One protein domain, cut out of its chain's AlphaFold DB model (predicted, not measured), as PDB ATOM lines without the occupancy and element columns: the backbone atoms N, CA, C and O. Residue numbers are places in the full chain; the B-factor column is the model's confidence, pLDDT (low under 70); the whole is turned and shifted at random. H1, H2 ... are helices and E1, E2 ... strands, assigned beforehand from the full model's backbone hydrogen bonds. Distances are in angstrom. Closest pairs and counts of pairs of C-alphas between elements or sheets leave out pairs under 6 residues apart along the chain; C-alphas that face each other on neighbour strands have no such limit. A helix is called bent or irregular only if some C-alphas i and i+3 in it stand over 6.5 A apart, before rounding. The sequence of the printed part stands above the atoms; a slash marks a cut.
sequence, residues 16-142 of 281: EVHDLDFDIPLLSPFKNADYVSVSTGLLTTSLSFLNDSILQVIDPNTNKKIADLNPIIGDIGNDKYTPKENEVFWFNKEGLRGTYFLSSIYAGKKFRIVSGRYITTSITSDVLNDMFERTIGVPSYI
ATOM      1  N   GLU A  16     160.808 121.144 124.012       78.75
ATOM      2  CA  GLU A  16     160.604 122.524 124.450       78.75
ATOM      3  C   GLU A  16     161.493 122.807 125.666       78.75
ATOM      4  O   GLU A  16     161.492 122.056 126.642       78.75
ATOM      5  N   VAL A  17     162.282 123.877 125.587       78.44
ATOM      6  CA  VAL A  17     163.131 124.343 126.690       78.44
ATOM      7  C   VAL A  17     162.649 125.699 127.171       78.44
ATOM      8  O   VAL A  17     162.190 126.512 126.366       78.44
ATOM      9  N   HIS A  18     162.798 125.950 128.469       82.25
ATOM     10  CA  HIS A  18     162.385 127.194 129.107       82.25
ATOM     11  C   HIS A  18     163.428 127.672 130.110       82.25
ATOM     12  O   HIS A  18     164.021 126.861 130.820       82.25
ATOM     13  N   ASP A  19     163.614 128.989 130.156       85.06
ATOM     14  CA  ASP A  19     164.446 129.711 131.123       85.06
ATOM     15  C   ASP A  19     165.846 129.105 131.348       85.06
ATOM     16  O   ASP A  19     166.308 128.945 132.480       85.06
ATOM     17  N   LEU A  20     166.539 128.779 130.253       87.00
ATOM     18  CA  LEU A  20     167.919 128.291 130.293       87.00
ATOM     19  C   LEU A  20     168.914 129.445 130.198       87.00
ATOM     20  O   LEU A  20     168.856 130.235 129.254       87.00
ATOM     21  N   ASP A  21     169.857 129.485 131.138       88.25
ATOM     22  CA  ASP A  21     170.865 130.537 131.259       88.25
ATOM     23  C   ASP A  21     172.258 130.043 130.876       88.25
ATOM     24  O   ASP A  21     172.727 129.018 131.372       88.25
ATOM     25  N   PHE A  22     172.955 130.845 130.075       89.06
ATOM     26  CA  PHE A  22     174.326 130.606 129.640       89.06
ATOM     27  C   PHE A  22     175.178 131.848 129.887       89.06
ATOM     28  O   PHE A  22     174.747 132.978 129.638       89.06
ATOM     29  N   ASP A  23     176.398 131.647 130.374       88.56
ATOM     30  CA  ASP A  23     177.327 132.747 130.612       88.56
ATOM     31  C   ASP A  23     177.891 133.264 129.284       88.56
ATOM     32  O   ASP A  23     178.334 132.489 128.433       88.56
ATOM     33  N   ILE A  24     177.886 134.588 129.112       89.88
ATOM     34  CA  ILE A  24     178.524 135.236 127.968       89.88
ATOM     35  C   ILE A  24     179.993 135.494 128.329       89.88
ATOM     36  O   ILE A  24     180.256 136.245 129.276       89.88
ATOM     37  N   PRO A  25     180.963 134.920 127.592       83.75
ATOM     38  CA  PRO A  25     182.381 135.098 127.891       83.75
ATOM     39  C   PRO A  25     182.801 136.575 127.950       83.75
ATOM     40  O   PRO A  25     182.328 137.402 127.172       83.75
ATOM     41  N   LEU A  26     183.720 136.905 128.865       76.88
ATOM     42  CA  LEU A  26     184.293 138.256 128.998       76.88
ATOM     43  C   LEU A  26     185.245 138.622 127.852       76.88
ATOM     44  O   LEU A  26     185.454 139.799 127.573       76.88
ATOM     45  N   LEU A  27     185.857 137.618 127.226       66.38
ATOM     46  CA  LEU A  27     186.840 137.779 126.164       66.38
ATOM     47  C   LEU A  27     186.405 136.938 124.968       66.38
ATOM     48  O   LEU A  27     186.110 135.752 125.116       66.38
ATOM     49  N   SER A  28     186.385 137.555 123.786       61.00
ATOM     50  CA  SER A  28     186.291 136.804 122.538       61.00
ATOM     51  C   SER A  28     187.622 136.076 122.307       61.00
ATOM     52  O   SER A  28     188.675 136.696 122.488       61.00
ATOM     53  N   PRO A  29     187.618 134.794 121.896       51.91
ATOM     54  CA  PRO A  29     188.849 134.097 121.514       51.91
ATOM     55  C   PRO A  29     189.519 134.745 120.288       51.91
ATOM     56  O   PRO A  29     190.702 134.527 120.033       51.91
ATOM     57  N   PHE A  30     188.793 135.595 119.554       53.59
ATOM     58  CA  PHE A  30     189.290 136.322 118.394       53.59
ATOM     59  C   PHE A  30     189.680 137.758 118.762       53.59
ATOM     60  O   PHE A  30     188.875 138.552 119.255       53.59
ATOM     61  N   LYS A  31     190.934 138.122 118.479       49.69
ATOM     62  CA  LYS A  31     191.431 139.492 118.648       49.69
ATOM     63  C   LYS A  31     190.733 140.416 117.638       49.69
ATOM     64  O   LYS A  31     190.793 140.146 116.443       49.69
ATOM     65  N   ASN A  32     190.132 141.511 118.113       55.97
ATOM     66  CA  ASN A  32     189.368 142.502 117.329       55.97
ATOM     67  C   ASN A  32     188.013 142.021 116.761       55.97
ATOM     68  O   ASN A  32     187.535 142.598 115.788       55.97
ATOM     69  N   ALA A  33     187.385 140.991 117.336       64.19
ATOM     70  CA  ALA A  33     186.011 140.637 116.977       64.19
ATOM     71  C   ALA A  33     184.996 141.473 117.777       64.19
ATOM     72  O   ALA A  33     184.996 141.441 119.008       64.19
ATOM     73  N   ASP A  34     184.075 142.151 117.089       76.38
ATOM     74  CA  ASP A  34     182.964 142.907 117.698       76.38
ATOM     75  C   ASP A  34     181.808 142.000 118.187       76.38
ATOM     76  O   ASP A  34     180.685 142.449 118.429       76.38
ATOM     77  N   TYR A  35     182.078 140.702 118.358       81.44
ATOM     78  CA  TYR A  35     181.114 139.694 118.787       81.44
ATOM     79  C   TYR A  35     181.715 138.681 119.770       81.44
ATOM     80  O   TYR A  35     182.932 138.477 119.844       81.44
ATOM     81  N   VAL A  36     180.827 138.005 120.497       81.75
ATOM     82  CA  VAL A  36     181.111 136.912 121.436       81.75
ATOM     83  C   VAL A  36     180.275 135.684 121.083       81.75
ATOM     84  O   VAL A  36     179.127 135.809 120.654       81.75
ATOM     85  N   SER A  37     180.853 134.495 121.251       81.44
ATOM     86  CA  SER A  37     180.193 133.212 120.989       81.44
ATOM     87  C   SER A  37     179.774 132.530 122.290       81.44
ATOM     88  O   SER A  37     180.585 132.373 123.201       81.44
ATOM     89  N   VAL A  38     178.526 132.071 122.350       82.94
ATOM     90  CA  VAL A  38     177.940 131.342 123.478       82.94
ATOM     91  C   VAL A  38     177.554 129.949 123.004       82.94
ATOM     92  O   VAL A  38     176.643 129.784 122.192       82.94
ATOM     93  N   SER A  39     178.261 128.934 123.492       79.25
ATOM     94  CA  SER A  39     177.956 127.536 123.185       79.25
ATOM     95  C   SER A  39     176.951 126.985 124.192       79.25
ATOM     96  O   SER A  39     177.201 127.012 125.394       79.25
ATOM     97  N   THR A  40     175.812 126.493 123.702       76.38
ATOM     98  CA  THR A  40     174.719 125.981 124.554       76.38
ATOM     99  C   THR A  40     174.604 124.458 124.539       76.38
ATOM    100  O   THR A  40     173.949 123.889 125.406       76.38
ATOM    101  N   GLY A  41     175.187 123.789 123.535       71.88
ATOM    102  CA  GLY A  41     174.983 122.356 123.274       71.88
ATOM    103  C   GLY A  41     173.577 121.987 122.764       71.88
ATOM    104  O   GLY A  41     173.312 120.821 122.469       71.88
ATOM    105  N   LEU A  42     172.672 122.966 122.630       75.19
ATOM    106  CA  LEU A  42     171.305 122.772 122.151       75.19
ATOM    107  C   LEU A  42     171.242 122.960 120.638       75.19
ATOM    108  O   LEU A  42     171.445 124.064 120.137       75.19
ATOM    109  N   LEU A  43     170.925 121.904 119.893       76.12
ATOM    110  CA  LEU A  43     170.794 121.990 118.438       76.12
ATOM    111  C   LEU A  43     169.357 122.363 118.068       76.12
ATOM    112  O   LEU A  43     168.415 121.914 118.703       76.12
ATOM    113  N   THR A  44     169.157 123.174 117.036       69.69
ATOM    114  CA  THR A  44     167.817 123.505 116.526       69.69
ATOM    115  C   THR A  44     167.850 123.597 115.007       69.69
ATOM    116  O   THR A  44     168.921 123.741 114.413       69.69
ATOM    117  N   THR A  45     166.692 123.469 114.365       71.06
ATOM    118  CA  THR A  45     166.568 123.725 112.925       71.06
ATOM    119  C   THR A  45     166.418 125.226 112.687       71.06
ATOM    120  O   THR A  45     165.924 125.950 113.548       71.06
ATOM    121  N   SER A  46     166.791 125.706 111.501       67.81
ATOM    122  CA  SER A  46     166.655 127.124 111.132       67.81
ATOM    123  C   SER A  46     165.240 127.664 111.311       67.81
ATOM    124  O   SER A  46     165.057 128.794 111.750       67.81
ATOM    125  N   LEU A  47     164.240 126.846 110.976       69.06
ATOM    126  CA  LEU A  47     162.839 127.233 111.065       69.06
ATOM    127  C   LEU A  47     162.378 127.323 112.525       69.06
ATOM    128  O   LEU A  47     161.726 128.293 112.894       69.06
ATOM    129  N   SER A  48     162.750 126.346 113.358       69.31
ATOM    130  CA  SER A  48     162.436 126.348 114.793       69.31
ATOM    131  C   SER A  48     163.133 127.492 115.529       69.31
ATOM    132  O   SER A  48     162.511 128.151 116.353       69.31
ATOM    133  N   PHE A  49     164.393 127.773 115.189       76.56
ATOM    134  CA  PHE A  49     165.137 128.914 115.719       76.56
ATOM    135  C   PHE A  49     164.463 130.251 115.394       76.56
ATOM    136  O   PHE A  49     164.320 131.100 116.266       76.56
ATOM    137  N   LEU A  50     164.043 130.446 114.141       74.12
ATOM    138  CA  LEU A  50     163.435 131.706 113.715       74.12
ATOM    139  C   LEU A  50     162.026 131.919 114.274       74.12
ATOM    140  O   LEU A  50     161.671 133.052 114.586       74.12
ATOM    141  N   ASN A  51     161.219 130.859 114.361       72.50
ATOM    142  CA  ASN A  51     159.795 130.991 114.675       72.50
ATOM    143  C   ASN A  51     159.474 130.857 116.167       72.50
ATOM    144  O   ASN A  51     158.525 131.486 116.628       72.50
ATOM    145  N   ASP A  52     160.235 130.044 116.911       76.31
ATOM    146  CA  ASP A  52     159.826 129.595 118.248       76.31
ATOM    147  C   ASP A  52     160.764 130.088 119.372       76.31
ATOM    148  O   ASP A  52     160.433 129.948 120.554       76.31
ATOM    149  N   SER A  53     161.931 130.662 119.045       83.00
ATOM    150  CA  SER A  53     162.911 131.094 120.050       83.00
ATOM    151  C   SER A  53     162.622 132.493 120.599       83.00
ATOM    152  O   SER A  53     162.650 133.483 119.871       83.00
ATOM    153  N   ILE A  54     162.449 132.588 121.919       91.75
ATOM    154  CA  ILE A  54     162.441 133.856 122.661       91.75
ATOM    155  C   ILE A  54     163.757 133.963 123.423       91.75
ATOM    156  O   ILE A  54     164.043 133.167 124.321       91.75
ATOM    157  N   LEU A  55     164.561 134.953 123.048       93.56
ATOM    158  CA  LEU A  55     165.947 135.094 123.471       93.56
ATOM    159  C   LEU A  55     166.154 136.456 124.132       93.56
ATOM    160  O   LEU A  55     165.664 137.471 123.639       93.56
ATOM    161  N   GLN A  56     166.884 136.493 125.245       96.06
ATOM    162  CA  GLN A  56     167.165 137.740 125.956       96.06
ATOM    163  C   GLN A  56     168.554 137.755 126.593       96.06
ATOM    164  O   GLN A  56     169.134 136.714 126.901       96.06
ATOM    165  N   VAL A  57     169.070 138.956 126.837       96.44
ATOM    166  CA  VAL A  57     170.234 139.191 127.694       96.44
ATOM    167  C   VAL A  57     169.741 139.659 129.051       96.44
ATOM    168  O   VAL A  57     168.878 140.536 129.136       96.44
ATOM    169  N   ILE A  58     170.306 139.110 130.119       96.75
ATOM    170  CA  ILE A  58     169.970 139.475 131.495       96.75
ATOM    171  C   ILE A  58     171.217 139.886 132.273       96.75
ATOM    172  O   ILE A  58     172.340 139.456 131.991       96.75
ATOM    173  N   ASP A  59     171.007 140.713 133.289       93.44
ATOM    174  CA  ASP A  59     172.050 141.062 134.233       93.44
ATOM    175  C   ASP A  59     172.279 139.903 135.221       93.44
ATOM    176  O   ASP A  59     171.330 139.483 135.891       93.44
ATOM    177  N   PRO A  60     173.518 139.398 135.357       90.62
ATOM    178  CA  PRO A  60     173.802 138.232 136.188       90.62
ATOM    179  C   PRO A  60     173.568 138.474 137.685       90.62
ATOM    180  O   PRO A  60     173.310 137.520 138.412       90.62
ATOM    181  N   ASN A  61     173.636 139.725 138.156       91.00
ATOM    182  CA  ASN A  61     173.522 140.052 139.580       91.00
ATOM    183  C   ASN A  61     172.075 140.316 139.999       91.00
ATOM    184  O   ASN A  61     171.681 140.016 141.122       91.00
ATOM    185  N   THR A  62     171.289 140.925 139.111       92.06
ATOM    186  CA  THR A  62     169.911 141.341 139.423       92.06
ATOM    187  C   THR A  62     168.847 140.475 138.760       92.06
ATOM    188  O   THR A  62     167.665 140.644 139.058       92.06
ATOM    189  N   ASN A  63     169.244 139.574 137.857       89.19
ATOM    190  CA  ASN A  63     168.360 138.763 137.019       89.19
ATOM    191  C   ASN A  63     167.373 139.596 136.169       89.19
ATOM    192  O   ASN A  63     166.376 139.079 135.662       89.19
ATOM    193  N   LYS A  64     167.624 140.906 136.031       94.31
ATOM    194  CA  LYS A  64     166.791 141.814 135.244       94.31
ATOM    195  C   LYS A  64     167.144 141.698 133.771       94.31
ATOM    196  O   LYS A  64     168.319 141.635 133.415       94.31
ATOM    197  N   LYS A  65     166.118 141.741 132.924       95.56
ATOM    198  CA  LYS A  65     166.282 141.824 131.474       95.56
ATOM    199  C   LYS A  65     167.032 143.098 131.087       95.56
ATOM    200  O   LYS A  65     166.661 144.187 131.523       95.56
ATOM    201  N   ILE A  66     168.067 142.932 130.272       95.44
ATOM    202  CA  ILE A  66     168.852 144.001 129.647       95.44
ATOM    203  C   ILE A  66     168.331 144.256 128.232       95.44
ATOM    204  O   ILE A  66     168.087 145.404 127.880       95.44
ATOM    205  N   ALA A  67     168.142 143.196 127.442       95.56
ATOM    206  CA  ALA A  67     167.754 143.295 126.038       95.56
ATOM    207  C   ALA A  67     166.953 142.069 125.587       95.56
ATOM    208  O   ALA A  67     167.239 140.958 126.032       95.56
ATOM    209  N   ASP A  68     165.994 142.273 124.684       95.44
ATOM    210  CA  ASP A  68     165.428 141.200 123.860       95.44
ATOM    211  C   ASP A  68     166.310 141.022 122.619       95.44
ATOM    212  O   ASP A  68     166.838 142.002 122.088       95.44
ATOM    213  N   LEU A  69     166.487 139.783 122.167       93.62
ATOM    214  CA  LEU A  69     167.337 139.459 121.027       93.62
ATOM    215  C   LEU A  69     166.491 138.993 119.844       93.62
ATOM    216  O   LEU A  69     165.710 138.049 119.960       93.62
ATOM    217  N   ASN A  70     166.700 139.624 118.693       89.25
ATOM    218  CA  ASN A  70     166.084 139.231 117.434       89.25
ATOM    219  C   ASN A  70     166.942 138.157 116.748       89.25
ATOM    220  O   ASN A  70     168.123 138.416 116.484       89.25
ATOM    221  N   PRO A  71     166.384 136.970 116.450       84.12
ATOM    222  CA  PRO A  71     167.118 135.915 115.772       84.12
ATOM    223  C   PRO A  71     167.378 136.291 114.312       84.12
ATOM    224  O   PRO A  71     166.465 136.671 113.579       84.12
ATOM    225  N   ILE A  72     168.628 136.145 113.873       79.12
ATOM    226  CA  ILE A  72     169.026 136.345 112.478       79.12
ATOM    227  C   ILE A  72     169.840 135.135 112.015       79.12
ATOM    228  O   ILE A  72     170.733 134.659 112.720       79.12
ATOM    229  N   ILE A  73     169.537 134.629 110.817       71.38
ATOM    230  CA  ILE A  73     170.343 133.584 110.181       71.38
ATOM    231  C   ILE A  73     171.459 134.246 109.380       71.38
ATOM    232  O   ILE A  73     171.192 135.037 108.476       71.38
ATOM    233  N   GLY A  74     172.700 133.904 109.720       61.28
ATOM    234  CA  GLY A  74     173.891 134.300 108.974       61.28
ATOM    235  C   GLY A  74     174.556 133.112 108.280       61.28
ATOM    236  O   GLY A  74     174.397 131.963 108.698       61.28
ATOM    237  N   ASP A  75     175.354 133.412 107.254       54.88
ATOM    238  CA  ASP A  75     176.280 132.473 106.616       54.88
ATOM    239  C   ASP A  75     177.723 132.835 106.998       54.88
ATOM    240  O   ASP A  75     178.085 134.012 107.077       54.88
ATOM    241  N   ILE A  76     178.558 131.826 107.267       49.56
ATOM    242  CA  ILE A  76     179.964 132.026 107.663       49.56
ATOM    243  C   ILE A  76     180.724 132.742 106.539       49.56
ATOM    244  O   ILE A  76     180.657 132.312 105.390       49.56
ATOM    245  N   GLY A  77     181.512 133.764 106.888       47.34
ATOM    246  CA  GLY A  77     182.408 134.459 105.951       47.34
ATOM    247  C   GLY A  77     181.793 135.675 105.260       47.34
ATOM    248  O   GLY A  77     182.358 136.174 104.292       47.34
ATOM    249  N   ASN A  78     180.641 136.157 105.734       47.59
ATOM    250  CA  ASN A  78     180.027 137.381 105.237       47.59
ATOM    251  C   ASN A  78     180.140 138.510 106.275       47.59
ATOM    252  O   ASN A  78     179.377 138.559 107.239       47.59
ATOM    253  N   ASP A  79     181.065 139.445 106.039       49.12
ATOM    254  CA  ASP A  79     181.344 140.608 106.903       49.12
ATOM    255  C   ASP A  79     180.134 141.539 107.097       49.12
ATOM    256  O   ASP A  79     180.123 142.401 107.973       49.12
ATOM    257  N   LYS A  80     179.081 141.379 106.288       51.28
ATOM    258  CA  LYS A  80     177.864 142.194 106.367       51.28
ATOM    259  C   LYS A  80     176.979 141.862 107.581       51.28
ATOM    260  O   LYS A  80     176.003 142.576 107.813       51.28
ATOM    261  N   TYR A  81     177.303 140.816 108.348       57.59
ATOM    262  CA  TYR A  81     176.430 140.241 109.378       57.59
ATOM    263  C   TYR A  81     177.149 139.971 110.716       57.59
ATOM    264  O   TYR A  81     177.080 138.878 111.270       57.59
ATOM    265  N   THR A  82     177.847 140.973 111.259       72.19
ATOM    266  CA  THR A  82     178.251 141.000 112.680       72.19
ATOM    267  C   THR A  82     177.037 141.335 113.556       72.19
ATOM    268  O   THR A  82     176.328 142.283 113.207       72.19
ATOM    269  N   PRO A  83     176.762 140.603 114.662       74.50
ATOM    270  CA  PRO A  83     175.579 140.844 115.498       74.50
ATOM    271  C   PRO A  83     175.606 142.261 116.033       74.50
ATOM    272  O   PRO A  83     176.528 142.634 116.766       74.50
ATOM    273  N   LYS A  84     174.595 143.051 115.673       83.88
ATOM    274  CA  LYS A  84     174.395 144.362 116.280       83.88
ATOM    275  C   LYS A  84     173.798 144.199 117.672       83.88
ATOM    276  O   LYS A  84     173.445 143.109 118.124       83.88
ATOM    277  N   GLU A  85     173.692 145.319 118.370       88.31
ATOM    278  CA  GLU A  85     172.903 145.391 119.592       88.31
ATOM    279  C   GLU A  85     171.481 144.857 119.336       88.31
ATOM    280  O   GLU A  85     170.857 145.180 118.325       88.31
ATOM    281  N   ASN A  86     170.979 144.038 120.261       90.38
ATOM    282  CA  ASN A  86     169.681 143.357 120.207       90.38
ATOM    283  C   ASN A  86     169.530 142.303 119.093       90.38
ATOM    284  O   ASN A  86     168.414 141.866 118.817       90.38
ATOM    285  N   GLU A  87     170.618 141.866 118.458       88.56
ATOM    286  CA  GLU A  87     170.607 140.779 117.475       88.56
ATOM    287  C   GLU A  87     171.327 139.544 118.022       88.56
ATOM    288  O   GLU A  87     172.301 139.641 118.777       88.56
ATOM    289  N   VAL A  88     170.857 138.365 117.615       87.06
ATOM    290  CA  VAL A  88     171.538 137.094 117.867       87.06
ATOM    291  C   VAL A  88     171.664 136.313 116.573       87.06
ATOM    292  O   VAL A  88     170.673 135.941 115.943       87.06
ATOM    293  N   PHE A  89     172.911 136.070 116.179       81.50
ATOM    294  CA  PHE A  89     173.216 135.297 114.989       81.50
ATOM    295  C   PHE A  89     173.301 133.810 115.300       81.50
ATOM    296  O   PHE A  89     173.923 133.384 116.278       81.50
ATOM    297  N   TRP A  90     172.707 133.032 114.403       72.69
ATOM    298  CA  TRP A  90     172.798 131.581 114.361       72.69
ATOM    299  C   TRP A  90     173.150 131.142 112.940       72.69
ATOM    300  O   TRP A  90     172.593 131.643 111.961       72.69
ATOM    301  N   PHE A  91     174.090 130.209 112.820       67.25
ATOM    302  CA  PHE A  91     174.569 129.732 111.526       67.25
ATOM    303  C   PHE A  91     173.875 128.431 111.126       67.25
ATOM    304  O   PHE A  91     173.887 127.453 111.877       67.25
ATOM    305  N   ASN A  92     173.371 128.366 109.890       59.00
ATOM    306  CA  ASN A  92     172.783 127.144 109.328       59.00
ATOM    307  C   ASN A  92     173.833 126.166 108.764       59.00
ATOM    308  O   ASN A  92     173.621 125.548 107.723       59.00
ATOM    309  N   LYS A  93     174.988 126.024 109.423       62.53
ATOM    310  CA  LYS A  93     176.045 125.102 108.989       62.53
ATOM    311  C   LYS A  93     176.219 123.980 109.999       62.53
ATOM    312  O   LYS A  93     176.307 124.228 111.203       62.53
ATOM    313  N   GLU A  94     176.288 122.747 109.502       54.97
ATOM    314  CA  GLU A  94     176.631 121.578 110.314       54.97
ATOM    315  C   GLU A  94     177.997 121.813 110.976       54.97
ATOM    316  O   GLU A  94     178.988 122.079 110.297       54.97
ATOM    317  N   GLY A  95     178.020 121.840 112.310       57.97
ATOM    318  CA  GLY A  95     179.193 122.189 113.121       57.97
ATOM    319  C   GLY A  95     179.057 123.478 113.940       57.97
ATOM    320  O   GLY A  95     179.673 123.565 114.995       57.97
ATOM    321  N   LEU A  96     178.221 124.439 113.519       59.16
ATOM    322  CA  LEU A  96     177.950 125.664 114.300       59.16
ATOM    323  C   LEU A  96     176.557 125.694 114.939       59.16
ATOM    324  O   LEU A  96     176.232 126.608 115.701       59.16
ATOM    325  N   ARG A  97     175.716 124.702 114.625       67.69
ATOM    326  CA  ARG A  97     174.414 124.536 115.271       67.69
ATOM    327  C   ARG A  97     174.635 124.390 116.782       67.69
ATOM    328  O   ARG A  97     175.439 123.574 117.214       67.69
ATOM    329  N   GLY A  98     173.928 125.204 117.566       70.25
ATOM    330  CA  GLY A  98     174.014 125.232 119.033       70.25
ATOM    331  C   GLY A  98     174.991 126.243 119.629       70.25
ATOM    332  O   GLY A  98     175.080 126.350 120.858       70.25
ATOM    333  N   THR A  99     175.641 127.040 118.782       78.88
ATOM    334  CA  THR A  99     176.413 128.219 119.182       78.88
ATOM    335  C   THR A  99     175.711 129.494 118.718       78.88
ATOM    336  O   THR A  99     175.262 129.591 117.577       78.88
ATOM    337  N   TYR A 100     175.624 130.470 119.618       83.75
ATOM    338  CA  TYR A 100     174.937 131.745 119.422       83.75
ATOM    339  C   TYR A 100     175.951 132.876 119.444       83.75
ATOM    340  O   TYR A 100     176.858 132.881 120.275       83.75
ATOM    341  N   PHE A 101     175.788 133.840 118.548       85.12
ATOM    342  CA  PHE A 101     176.726 134.944 118.388       85.12
ATOM    343  C   PHE A 101     176.023 136.251 118.721       85.12
ATOM    344  O   PHE A 101     174.993 136.574 118.131       85.12
ATOM    345  N   LEU A 102     176.581 136.989 119.675       88.50
ATOM    346  CA  LEU A 102     176.023 138.241 120.178       88.50
ATOM    347  C   LEU A 102     177.057 139.357 120.070       88.50
ATOM    348  O   LEU A 102     178.257 139.090 120.025       88.50
ATOM    349  N   SER A 103     176.600 140.608 120.073       88.19
ATOM    350  CA  SER A 103     177.495 141.764 120.142       88.19
ATOM    351  C   SER A 103     178.373 141.714 121.399       88.19
ATOM    352  O   SER A 103     177.910 141.359 122.490       88.19
ATOM    353  N   SER A 104     179.643 142.099 121.262       88.06
ATOM    354  CA  SER A 104     180.618 142.093 122.361       88.06
ATOM    355  C   SER A 104     180.241 143.011 123.531       88.06
ATOM    356  O   SER A 104     180.719 142.805 124.644       88.06
ATOM    357  N   ILE A 105     179.317 143.959 123.335       90.56
ATOM    358  CA  ILE A 105     178.772 144.817 124.403       90.56
ATOM    359  C   ILE A 105     178.094 144.017 125.528       90.56
ATOM    360  O   ILE A 105     177.967 144.512 126.648       90.56
ATOM    361  N   TYR A 106     177.655 142.786 125.243       92.31
ATOM    362  CA  TYR A 106     177.016 141.900 126.215       92.31
ATOM    363  C   TYR A 106     178.006 140.974 126.939       92.31
ATOM    364  O   TYR A 106     177.582 140.129 127.728       92.31
ATOM    365  N   ALA A 107     179.313 141.116 126.702       89.94
ATOM    366  CA  ALA A 107     180.341 140.341 127.389       89.94
ATOM    367  C   ALA A 107     180.190 140.427 128.921       89.94
ATOM    368  O   ALA A 107     179.971 141.499 129.492       89.94
ATOM    369  N   GLY A 108     180.279 139.279 129.600       87.50
ATOM    370  CA  GLY A 108     180.088 139.180 131.050       87.50
ATOM    371  C   GLY A 108     178.633 139.277 131.532       87.50
ATOM    372  O   GLY A 108     178.400 139.315 132.742       87.50
ATOM    373  N   LYS A 109     177.647 139.335 130.628       94.44
ATOM    374  CA  LYS A 109     176.218 139.171 130.950       94.44
ATOM    375  C   LYS A 109     175.794 137.703 130.803       94.44
ATOM    376  O   LYS A 109     176.629 136.833 130.565       94.44
ATOM    377  N   LYS A 110     174.499 137.416 130.961       93.75
ATOM    378  CA  LYS A 110     173.932 136.086 130.693       93.75
ATOM    379  C   LYS A 110     173.014 136.113 129.482       93.75
ATOM    380  O   LYS A 110     172.179 137.009 129.354       93.75
ATOM    381  N   PHE A 111     173.161 135.110 128.628       93.44
ATOM    382  CA  PHE A 111     172.237 134.796 127.551       93.44
ATOM    383  C   PHE A 111     171.168 133.846 128.089       93.44
ATOM    384  O   PHE A 111     171.505 132.800 128.639       93.44
ATOM    385  N   ARG A 112     169.892 134.208 127.940       93.06
ATOM    386  CA  ARG A 112     168.759 133.391 128.373       93.06
ATOM    387  C   ARG A 112     167.895 132.990 127.189       93.06
ATOM    388  O   ARG A 112     167.407 133.845 126.447       93.06
ATOM    389  N   ILE A 113     167.635 131.692 127.093       90.25
ATOM    390  CA  ILE A 113     166.589 131.121 126.248       90.25
ATOM    391  C   ILE A 113     165.326 131.044 127.105       90.25
ATOM    392  O   ILE A 113     165.227 130.195 127.984       90.25
ATOM    393  N   VAL A 114     164.380 131.954 126.876       90.31
ATOM    394  CA  VAL A 114     163.098 131.992 127.603       90.31
ATOM    395  C   VAL A 114     162.195 130.859 127.141       90.31
ATOM    396  O   VAL A 114     161.567 130.181 127.951       90.31
ATOM    397  N   SER A 115     162.153 130.636 125.831       85.69
ATOM    398  CA  SER A 115     161.465 129.505 125.223       85.69
ATOM    399  C   SER A 115     162.091 129.152 123.881       85.69
ATOM    400  O   SER A 115     162.637 130.025 123.207       85.69
ATOM    401  N   GLY A 116     161.981 127.892 123.472       83.62
ATOM    402  CA  GLY A 116     162.277 127.460 122.107       83.62
ATOM    403  C   GLY A 116     162.276 125.943 121.965       83.62
ATOM    404  O   GLY A 116     162.149 125.219 122.953       83.62
ATOM    405  N   ARG A 117     162.421 125.462 120.726       80.06
ATOM    406  CA  ARG A 117     162.446 124.029 120.398       80.06
ATOM    407  C   ARG A 117     163.831 123.574 119.963       80.06
ATOM    408  O   ARG A 117     164.391 124.108 119.001       80.06
ATOM    409  N   TYR A 118     164.353 122.565 120.655       75.31
ATOM    410  CA  TYR A 118     165.729 122.093 120.516       75.31
ATOM    411  C   TYR A 118     165.833 120.572 120.581       75.31
ATOM    412  O   TYR A 118     165.020 119.901 121.201       75.31
ATOM    413  N   ILE A 119     166.889 120.036 119.988       70.25
ATOM    414  CA  ILE A 119     167.366 118.674 120.185       70.25
ATOM    415  C   ILE A 119     168.415 118.741 121.300       70.25
ATOM    416  O   ILE A 119     169.417 119.457 121.187       70.25
ATOM    417  N   THR A 120     168.190 118.014 122.392       58.84
ATOM    418  CA  THR A 120     169.169 117.907 123.479       58.84
ATOM    419  C   THR A 120     170.339 117.044 123.027       58.84
ATOM    420  O   THR A 120     170.170 115.841 122.825       58.84
ATOM    421  N   THR A 121     171.533 117.627 122.905       54.25
ATOM    422  CA  THR A 121     172.762 116.856 122.670       54.25
ATOM    423  C   THR A 121     173.781 117.135 123.764       54.25
ATOM    424  O   THR A 121     174.069 118.283 124.088       54.25
ATOM    425  N   SER A 122     174.324 116.081 124.372       42.59
ATOM    426  CA  SER A 122     175.378 116.191 125.379       42.59
ATOM    427  C   SER A 122     176.736 116.358 124.691       42.59
ATOM    428  O   SER A 122     177.534 115.421 124.654       42.59
ATOM    429  N   ILE A 123     177.001 117.523 124.105       46.59
ATOM    430  CA  ILE A 123     178.357 117.887 123.686       46.59
ATOM    431  C   ILE A 123     178.828 118.959 124.662       46.59
ATOM    432  O   ILE A 123     178.333 120.082 124.666       46.59
ATOM    433  N   THR A 124     179.726 118.574 125.566       43.38
ATOM    434  CA  THR A 124     180.345 119.479 126.535       43.38
ATOM    435  C   THR A 124     181.044 120.635 125.805       43.38
ATOM    436  O   THR A 124     181.691 120.425 124.777       43.38
ATOM    437  N   SER A 125     180.897 121.861 126.325       47.56
ATOM    438  CA  SER A 125     181.312 123.130 125.690       47.56
ATOM    439  C   SER A 125     182.753 123.142 125.179       47.56
ATOM    440  O   SER A 125     183.039 123.776 124.166       47.56
ATOM    441  N   ASP A 126     183.649 122.416 125.844       40.94
ATOM    442  CA  ASP A 126     185.080 122.400 125.532       40.94
ATOM    443  C   ASP A 126     185.374 121.637 124.235       40.94
ATOM    444  O   ASP A 126     186.255 122.021 123.471       40.94
ATOM    445  N   VAL A 127     184.576 120.607 123.930       43.50
ATOM    446  CA  VAL A 127     184.691 119.840 122.681       43.50
ATOM    447  C   VAL A 127     184.211 120.680 121.501       43.50
ATOM    448  O   VAL A 127     184.834 120.656 120.445       43.50
ATOM    449  N   LEU A 128     183.147 121.472 121.681       44.97
ATOM    450  CA  LEU A 128     182.665 122.390 120.645       44.97
ATOM    451  C   LEU A 128     183.655 123.528 120.391       44.97
ATOM    452  O   LEU A 128     183.876 123.847 119.232       44.97
ATOM    453  N   ASN A 129     184.285 124.089 121.427       44.88
ATOM    454  CA  ASN A 129     185.314 125.124 121.261       44.88
ATOM    455  C   ASN A 129     186.555 124.593 120.519       44.88
ATOM    456  O   ASN A 129     187.024 125.245 119.589       44.88
ATOM    457  N   ASP A 130     187.032 123.390 120.850       40.88
ATOM    458  CA  ASP A 130     188.162 122.744 120.158       40.88
ATOM    459  C   ASP A 130     187.779 122.343 118.714       40.88
ATOM    460  O   ASP A 130     188.555 122.505 117.770       40.88
ATOM    461  N   MET A 131     186.533 121.911 118.482       44.00
ATOM    462  CA  MET A 131     186.009 121.710 117.126       44.00
ATOM    463  C   MET A 131     185.863 123.029 116.357       44.00
ATOM    464  O   MET A 131     186.118 123.040 115.156       44.00
ATOM    465  N   PHE A 132     185.506 124.138 117.003       43.56
ATOM    466  CA  PHE A 132     185.404 125.468 116.397       43.56
ATOM    467  C   PHE A 132     186.775 126.014 115.987       43.56
ATOM    468  O   PHE A 132     186.934 126.441 114.844       43.56
ATOM    469  N   GLU A 133     187.778 125.942 116.866       48.84
ATOM    470  CA  GLU A 133     189.156 126.342 116.545       48.84
ATOM    471  C   GLU A 133     189.710 125.528 115.372       48.84
ATOM    472  O   GLU A 133     190.288 126.085 114.433       48.84
ATOM    473  N   ARG A 134     189.448 124.215 115.355       43.19
ATOM    474  CA  ARG A 134     189.847 123.345 114.243       43.19
ATOM    475  C   ARG A 134     189.060 123.640 112.965       43.19
ATOM    476  O   ARG A 134     189.656 123.708 111.900       43.19
ATOM    477  N   THR A 135     187.749 123.863 113.033       43.38
ATOM    478  CA  THR A 135     186.890 124.015 111.839       43.38
ATOM    479  C   THR A 135     186.992 125.401 111.198       43.38
ATOM    480  O   THR A 135     186.852 125.508 109.981       43.38
ATOM    481  N   ILE A 136     187.279 126.458 111.966       48.09
ATOM    482  CA  ILE A 136     187.503 127.812 111.426       48.09
ATOM    483  C   ILE A 136     188.884 127.917 110.765       48.09
ATOM    484  O   ILE A 136     189.022 128.598 109.752       48.09
ATOM    485  N   GLY A 137     189.893 127.203 111.274       42.66
ATOM    486  CA  GLY A 137     191.207 127.135 110.631       42.66
ATOM    487  C   GLY A 137     191.224 126.287 109.355       42.66
ATOM    488  O   GLY A 137     192.017 126.547 108.455       42.66
ATOM    489  N   VAL A 138     190.359 125.276 109.240       43.72
ATOM    490  CA  VAL A 138     190.405 124.301 108.136       43.72
ATOM    491  C   VAL A 138     190.263 124.930 106.741       43.72
ATOM    492  O   VAL A 138     191.064 124.563 105.890       43.72
ATOM    493  N   PRO A 139     189.357 125.885 106.455       48.88
ATOM    494  CA  PRO A 139     189.277 126.503 105.131       48.88
ATOM    495  C   PRO A 139     190.539 127.282 104.755       48.88
ATOM    496  O   PRO A 139     191.069 127.056 103.675       48.88
ATOM    497  N   SER A 140     191.074 128.116 105.653       49.78
ATOM    498  CA  SER A 140     192.298 128.883 105.385       49.78
ATOM    499  C   SER A 140     193.537 127.992 105.300       49.78
ATOM    500  O   SER A 140     194.417 128.246 104.488       49.78
ATOM    501  N   TYR A 141     193.604 126.921 106.100       48.34
ATOM    502  CA  TYR A 141     194.677 125.932 106.004       48.34
ATOM    503  C   TYR A 141     194.557 125.092 104.731       48.34
ATOM    504  O   TYR A 141     195.575 124.836 104.102       48.34
ATOM    505  N   ILE A 142     193.353 124.681 104.320       53.91
ATOM    506  CA  ILE A 142     193.126 123.958 103.061       53.91
ATOM    507  C   ILE A 142     193.432 124.863 101.869       53.91
ATOM    508  O   ILE A 142     194.055 124.398 100.927       53.91
TER     509      ILE A 142
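What this domain is: This is residues 16 to 142 of the 281 residues of the protein "Hvp 32 VSH-1 tail protein" of Brachyspira pilosicoli WesB (UniProt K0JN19). One seven-stranded sheet, curled like part of a barrel, is a folded sheet, bent back on itself into two leaves: E1, E7 and E3 face E5, E6 and E2, with E4 as the hinge. Short helix H1 packs on E7 and E4, while H2 starts beside E2 and its residues 137 to 142 stick out. The 127 printed residues hold E1 E2 H1 E3 E4 E5 E6 E7 H2 along the chain; the mixed sheet runs E1 E7 E3 E4 E5 E6 E2, and the class is mixed, helices and strands. The whole is compact, radius of gyration of the C-alphas 13.9 A, spanning 45 by 30 by 28 A.

How they stand to each other: Edge strand E1, residues 16 to 23, is antiparallel to E7, residues 110 to 120, with N 22 and O 111 2.8 A apart. E7 is antiparallel to E3, residues 54 to 58 (N 112 and O 56, 2.8 A). E3 forms a hairpin with E4, residues 65 to 74 (N 57 and O 67, 2.8 A). E4 is parallel to E5, residues 87 to 91 (N 72 and O 88, 2.9 A). E5 forms a hairpin with E6, residues 99 to 103 (N 89 and O 101, 2.9 A). E6 is antiparallel to edge strand E2, residues 35 to 39 (N 36 and O 102, 2.8 A). H1, residues 46 to 52, is on the sheet at a height of 5.4 A, over none of its strands; its closest C-alphas to E7 are Asp 52 and Gly 116, 5.0 A. H2, residues 125 to 142, only grazes the sheet; its closest C-alphas to E2 are Ser 125 and Ser 39, 6.1 A. Every O i to N i+4 pair is within hydrogen-bond range in H1, 12 of 14 in H2.

Where its parts are: E1, 20.5 A long, begins at C-alpha 16 (160.604, 122.524, 124.450) and bends by 63 degrees at residue 19. E4 measures 24.9 A; E7, 20.1 A, bends by 101 degrees at residue 117. H2, 25.5 A, ends at C-alpha 142 (193.126, 123.958, 103.061) and is irregular, but only just: C-alphas 136 and 139 are 6.7 A apart.

The domain as a whole: The two farthest C-alphas, Thr 62 and Ile 142, are 46.5 A apart. The printed part has no cut; the links E1 to E2 and E4 to E5 are long. Mean pLDDT of the printed part is 72.5, and residues 120 to 142 are among those under 70.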